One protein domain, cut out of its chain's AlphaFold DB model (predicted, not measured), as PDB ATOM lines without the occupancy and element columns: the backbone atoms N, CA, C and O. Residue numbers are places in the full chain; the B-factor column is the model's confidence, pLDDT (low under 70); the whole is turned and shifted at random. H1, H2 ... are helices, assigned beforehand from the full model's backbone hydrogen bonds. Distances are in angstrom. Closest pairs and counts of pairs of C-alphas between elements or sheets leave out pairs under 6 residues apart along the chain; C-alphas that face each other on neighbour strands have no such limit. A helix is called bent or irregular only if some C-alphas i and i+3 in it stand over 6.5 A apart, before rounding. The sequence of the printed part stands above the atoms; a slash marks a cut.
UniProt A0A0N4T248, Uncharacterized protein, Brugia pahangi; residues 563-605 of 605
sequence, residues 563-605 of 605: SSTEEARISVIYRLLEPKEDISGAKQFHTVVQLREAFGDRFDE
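This is residues 563 to 605 of the 605 residues of an uncharacterized protein of Brugia pahangi (UniProt A0A0N4T248). Two helices of equal residue count, H1 and H3, lie side by side and run the same way, and the short helix H2 folds back across H1 between them along the chain. The centres of the three make a triangle, with H1 touching both of the others and H2 just clear of H3. The printed part has 43 residues with three named helices, in the order H1, H2, H3, and no named strand; the class is all helix. The whole is compact and rounded, with a radius of gyration of the C-alphas of 9.5 A and spans of 26 by 21 by 17 A.

The printed part begins at Ser 563. H1 takes residues 566 to 577 and is 16.5 A long from first to last C-alpha; C-alpha 566 is at (26.519, 51.637, -52.149). H2 takes residues 583 to 588, with 10.3 A from first to last C-alpha, and C-alpha 583 is at (34.535, 40.363, -48.395). H2 is neither bent nor irregular, but only just: C-alphas 585 and 588 are 6.1 A apart. H3 takes residues 592 to 603, with 10.2 A from first to last C-alpha, and ends with C-alpha 603 at (19.664, 42.006, -41.448). H3 is irregular: C-alphas 598 and 601 are 9.5 A apart, and its line is a rough one.

H1 and H2 touch, and their closest C-alphas, those of Ser 571 and Ala 586, are 5.2 A apart. Their lines stand at a steep tilt of 58 degrees, and they run opposite ways. H1 and H3 touch, with their closest C-alphas, those of Ile 570 and Val 592, 5.8 A apart. They run the same way at a shallow tilt of 16 degrees, with 11.0 A from centre to centre. H2 and H3 are apart, but only just, with 8.4 A between their closest C-alphas. In H1 every O i to N i+4 pair is within hydrogen-bond range. In H2 0 of 2 such pairs are within range, beside 3 of 3 O i to N i+3 pairs, and in H3 5 of 8 O i to N i+4 pairs are.

The two C-alphas farthest apart, those of Ser 563 and Asp 601, are 27.2 A apart. The printed part has no cut and ends at Glu 605, the chain's last residue. The links from H1 to H2, of five residues, and from H2 to H3, of three, are both tight. The mean pLDDT of the printed part is 74.4, and it is under 70 at residues 563 to 566, 568, 601, and 604 to 605 of this model.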
ATOM      1  N   SER A 563      31.294  60.249 -49.517       54.44
ATOM      2  CA  SER A 563      29.981  59.764 -49.938       54.44
ATOM      3  C   SER A 563      30.109  58.264 -50.177       54.44
ATOM      4  O   SER A 563      30.674  57.840 -51.185       54.44
ATOM      5  N   SER A 564      29.692  57.461 -49.201       57.16
ATOM      6  CA  SER A 564      29.874  56.018 -49.244       57.16
ATOM      7  C   SER A 564      29.127  55.503 -50.466       57.16
ATOM      8  O   SER A 564      27.896  55.590 -50.508       57.16
ATOM      9  N   THR A 565      29.860  55.009 -51.458       65.50
ATOM     10  CA  THR A 565      29.268  54.291 -52.582       65.50
ATOM     11  C   THR A 565      28.462  53.118 -52.019       65.50
ATOM     12  O   THR A 565      28.823  52.568 -50.974       65.50
ATOM     13  N   GLU A 566      27.343  52.749 -52.651       67.25
ATOM     14  CA  GLU A 566      26.519  51.637 -52.149       67.25
ATOM     15  C   GLU A 566      27.346  50.358 -51.954       67.25
ATOM     16  O   GLU A 566      27.174  49.665 -50.960       67.25
ATOM     17  N   GLU A 567      28.348  50.129 -52.800       70.00
ATOM     18  CA  GLU A 567      29.312  49.027 -52.695       70.00
ATOM     19  C   GLU A 567      30.081  49.018 -51.358       70.00
ATOM     20  O   GLU A 567      30.279  47.969 -50.736       70.00
ATOM     21  N   ALA A 568      30.484  50.193 -50.864       69.62
ATOM     22  CA  ALA A 568      31.146  50.317 -49.569       69.62
ATOM     23  C   ALA A 568      30.174  50.026 -48.413       69.62
ATOM     24  O   ALA A 568      30.557  49.379 -47.442       69.62
ATOM     25  N   ARG A 569      28.903  50.436 -48.527       72.25
ATOM     26  CA  ARG A 569      27.873  50.122 -47.520       72.25
ATOM     27  C   ARG A 569      27.562  48.628 -47.478       72.25
ATOM     28  O   ARG A 569      27.533  48.044 -46.400       72.25
ATOM     29  N   ILE A 570      27.400  48.009 -48.644       78.25
ATOM     30  CA  ILE A 570      27.107  46.580 -48.791       78.25
ATOM     31  C   ILE A 570      28.247  45.736 -48.214       78.25
ATOM     32  O   ILE A 570      27.991  44.823 -47.436       78.25
ATOM     33  N   SER A 571      29.506  46.073 -48.515       76.62
ATOM     34  CA  SER A 571      30.662  45.329 -47.989       76.62
ATOM     35  C   SER A 571      30.801  45.395 -46.465       76.62
ATOM     36  O   SER A 571      31.188  44.406 -45.843       76.62
ATOM     37  N   VAL A 572      30.455  46.530 -45.851       78.12
ATOM     38  CA  VAL A 572      30.465  46.677 -44.388       78.12
ATOM     39  C   VAL A 572      29.333  45.874 -43.752       78.12
ATOM     40  O   VAL A 572      29.584  45.144 -42.796       78.12
ATOM     41  N   ILE A 573      28.113  45.966 -44.290       77.62
ATOM     42  CA  ILE A 573      26.950  45.261 -43.733       77.62
ATOM     43  C   ILE A 573      27.108  43.743 -43.897       77.62
ATOM     44  O   ILE A 573      26.922  43.004 -42.936       77.62
ATOM     45  N   TYR A 574      27.561  43.272 -45.061       82.12
ATOM     46  CA  TYR A 574      27.827  41.849 -45.295       82.12
ATOM     47  C   TYR A 574      28.835  41.274 -44.288       82.12
ATOM     48  O   TYR A 574      28.630  40.193 -43.745       82.12
ATOM     49  N   ARG A 575      29.887  42.033 -43.946       80.81
ATOM     50  CA  ARG A 575      30.889  41.612 -42.953       80.81
ATOM     51  C   ARG A 575      30.326  41.470 -41.535       80.81
ATOM     52  O   ARG A 575      30.863  40.695 -40.749       80.81
ATOM     53  N   LEU A 576      29.293  42.237 -41.191       79.88
ATOM     54  CA  LEU A 576      28.619  42.129 -39.895       79.88
ATOM     55  C   LEU A 576      27.704  40.901 -39.849       79.88
ATOM     56  O   LEU A 576      27.664  40.211 -38.833       79.88
ATOM     57  N   LEU A 577      27.037  40.595 -40.962       79.19
ATOM     58  CA  LEU A 577      26.132  39.450 -41.083       79.19
ATOM     59  C   LEU A 577      26.880  38.112 -41.160       79.19
ATOM     60  O   LEU A 577      26.439  37.113 -40.580       79.19
ATOM     61  N   GLU A 578      28.036  38.099 -41.828       78.19
ATOM     62  CA  GLU A 578      28.897  36.926 -41.994       78.19
ATOM     63  C   GLU A 578      30.356  37.242 -41.619       78.19
ATOM     64  O   GLU A 578      31.234  37.360 -42.474       78.19
ATOM     65  N   PRO A 579      30.677  37.326 -40.314       72.94
ATOM     66  CA  PRO A 579      31.997  37.753 -39.842       72.94
ATOM     67  C   PRO A 579      33.130  36.752 -40.123       72.94
ATOM     68  O   PRO A 579      34.293  37.051 -39.846       72.94
ATOM     69  N   LYS A 580      32.807  35.554 -40.625       72.38
ATOM     70  CA  LYS A 580      33.765  34.472 -40.905       72.38
ATOM     71  C   LYS A 580      34.097  34.309 -42.392       72.38
ATOM     72  O   LYS A 580      35.031  33.570 -42.689       72.38
ATOM     73  N   GLU A 581      33.371  34.970 -43.294       72.12
ATOM     74  CA  GLU A 581      33.603  34.885 -44.741       72.12
ATOM     75  C   GLU A 581      34.364  36.102 -45.289       72.12
ATOM     76  O   GLU A 581      34.419  37.168 -44.670       72.12
ATOM     77  N   ASP A 582      35.011  35.919 -46.445       73.38
ATOM     78  CA  ASP A 582      35.809  36.964 -47.089       73.38
ATOM     79  C   ASP A 582      34.922  37.948 -47.875       73.38
ATOM     80  O   ASP A 582      33.906  37.588 -48.472       73.38
ATOM     81  N   ILE A 583      35.337  39.214 -47.923       70.06
ATOM     82  CA  ILE A 583      34.535  40.363 -48.395       70.06
ATOM     83  C   ILE A 583      34.200  40.256 -49.899       70.06
ATOM     84  O   ILE A 583      33.354  40.986 -50.416       70.06
ATOM     85  N   SER A 584      34.821  39.326 -50.628       74.19
ATOM     86  CA  SER A 584      34.511  39.048 -52.033       74.19
ATOM     87  C   SER A 584      33.054  38.640 -52.280       74.19
ATOM     88  O   SER A 584      32.542  38.957 -53.354       74.19
ATOM     89  N   GLY A 585      32.385  37.997 -51.312       71.56
ATOM     90  CA  GLY A 585      30.970  37.607 -51.422       71.56
ATOM     91  C   GLY A 585      30.020  38.804 -51.535       71.56
ATOM     92  O   GLY A 585      29.055  38.770 -52.297       71.56
ATOM     93  N   ALA A 586      30.374  39.929 -50.904       72.31
ATOM     94  CA  ALA A 586      29.588  41.160 -50.928       72.31
ATOM     95  C   ALA A 586      29.441  41.778 -52.331       72.31
ATOM     96  O   ALA A 586      28.509  42.537 -52.571       72.31
ATOM     97  N   LYS A 587      30.334  41.444 -53.277       78.25
ATOM     98  CA  LYS A 587      30.297  41.969 -54.655       78.25
ATOM     99  C   LYS A 587      29.131  41.438 -55.492       78.25
ATOM    100  O   LYS A 587      28.911  41.944 -56.587       78.25
ATOM    101  N   GLN A 588      28.425  40.413 -55.016       78.19
ATOM    102  CA  GLN A 588      27.253  39.859 -55.698       78.19
ATOM    103  C   GLN A 588      26.006  40.735 -55.527       78.19
ATOM    104  O   GLN A 588      25.060  40.605 -56.299       78.19
ATOM    105  N   PHE A 589      26.012  41.635 -54.544       80.00
ATOM    106  CA  PHE A 589      24.900  42.528 -54.257       80.00
ATOM    107  C   PHE A 589      25.251  43.931 -54.739       80.00
ATOM    108  O   PHE A 589      26.273  44.498 -54.352       80.00
ATOM    109  N   HIS A 590      24.402  44.486 -55.600       76.88
ATOM    110  CA  HIS A 590      24.624  45.814 -56.171       76.88
ATOM    111  C   HIS A 590      23.914  46.914 -55.382       76.88
ATOM    112  O   HIS A 590      24.360  48.057 -55.419       76.88
ATOM    113  N   THR A 591      22.853  46.564 -54.647       80.44
ATOM    114  CA  THR A 591      22.108  47.484 -53.777       80.44
ATOM    115  C   THR A 591      21.882  46.875 -52.393       80.44
ATOM    116  O   THR A 591      21.826  45.654 -52.227       80.44
ATOM    117  N   VAL A 592      21.721  47.722 -51.370       75.75
ATOM    118  CA  VAL A 592      21.496  47.270 -49.978       75.75
ATOM    119  C   VAL A 592      20.169  46.510 -49.830       75.75
ATOM    120  O   VAL A 592      20.044  45.634 -48.979       75.75
ATOM    121  N   VAL A 593      19.193  46.791 -50.697       81.38
ATOM    122  CA  VAL A 593      17.899  46.091 -50.718       81.38
ATOM    123  C   VAL A 593      18.075  44.619 -51.094       81.38
ATOM    124  O   VAL A 593      17.507  43.763 -50.425       81.38
ATOM    125  N   GLN A 594      18.928  44.306 -52.078       83.38
ATOM    126  CA  GLN A 594      19.228  42.915 -52.441       83.38
ATOM    127  C   GLN A 594      19.915  42.161 -51.298       83.38
ATOM    128  O   GLN A 594      19.640  40.984 -51.075       83.38
ATOM    129  N   LEU A 595      20.793  42.844 -50.558       81.50
ATOM    130  CA  LEU A 595      21.448  42.276 -49.382       81.50
ATOM    131  C   LEU A 595      20.417  41.962 -48.281       81.50
ATOM    132  O   LEU A 595      20.449  40.888 -47.687       81.50
ATOM    133  N   ARG A 596      19.463  42.868 -48.043       81.38
ATOM    134  CA  ARG A 596      18.391  42.678 -47.055       81.38
ATOM    135  C   ARG A 596      17.426  41.562 -47.444       81.38
ATOM    136  O   ARG A 596      17.054  40.770 -46.588       81.38
ATOM    137  N   GLU A 597      17.061  41.450 -48.718       83.31
ATOM    138  CA  GLU A 597      16.226  40.344 -49.206       83.31
ATOM    139  C   GLU A 597      16.918  38.983 -49.044       83.31
ATOM    140  O   GLU A 597      16.259  38.001 -48.712       83.31
ATOM    141  N   ALA A 598      18.240  38.921 -49.233       81.12
ATOM    142  CA  ALA A 598      19.004  37.682 -49.098       81.12
ATOM    143  C   ALA A 598      19.164  37.216 -47.640       81.12
ATOM    144  O   ALA A 598      19.131  36.014 -47.377       81.12
ATOM    145  N   PHE A 599      19.336  38.148 -46.697       78.69
ATOM    146  CA  PHE A 599      19.582  37.835 -45.282       78.69
ATOM    147  C   PHE A 599      18.339  37.949 -44.381       78.69
ATOM    148  O   PHE A 599      18.378  37.481 -43.241       78.69
ATOM    149  N   GLY A 600      17.232  38.494 -44.898       78.12
ATOM    150  CA  GLY A 600      15.928  38.544 -44.234       78.12
ATOM    151  C   GLY A 600      15.997  39.158 -42.835       78.12
ATOM    152  O   GLY A 600      16.634  40.190 -42.634       78.12
ATOM    153  N   ASP A 601      15.381  38.488 -41.860       68.38
ATOM    154  CA  ASP A 601      15.271  38.960 -40.472       68.38
ATOM    155  C   ASP A 601      16.630  39.184 -39.783       68.38
ATOM    156  O   ASP A 601      16.739  40.027 -38.898       68.38
ATOM    157  N   ARG A 602      17.696  38.498 -40.224       70.12
ATOM    158  CA  ARG A 602      19.052  38.668 -39.666       70.12
ATOM    159  C   ARG A 602      19.700  39.997 -40.046       70.12
ATOM    160  O   ARG A 602      20.746  40.322 -39.505       70.12
ATOM    161  N   PHE A 603      19.141  40.715 -41.017       73.19
ATOM    162  CA  PHE A 603      19.664  42.006 -41.448       73.19
ATOM    163  C   PHE A 603      19.369  43.128 -40.441       73.19
ATOM    164  O   PHE A 603      20.148  44.072 -40.343       73.19
ATOM    165  N   ASP A 604      18.238  43.032 -39.735       65.50
ATOM    166  CA  ASP A 604      17.749  44.061 -38.810       65.50
ATOM    167  C   ASP A 604      18.127  43.781 -37.333       65.50
ATOM    168  O   ASP A 604      17.848  44.620 -36.471       65.50
ATOM    169  N   GLU A 605      18.758  42.631 -37.046       57.53
ATOM    170  CA  GLU A 605      19.404  42.273 -35.762       57.53
ATOM    171  C   GLU A 605      20.823  42.852 -35.652       57.53
ATOM    172  O   GLU A 605      21.171  43.341 -34.548       57.53
TER     173      GLU A 605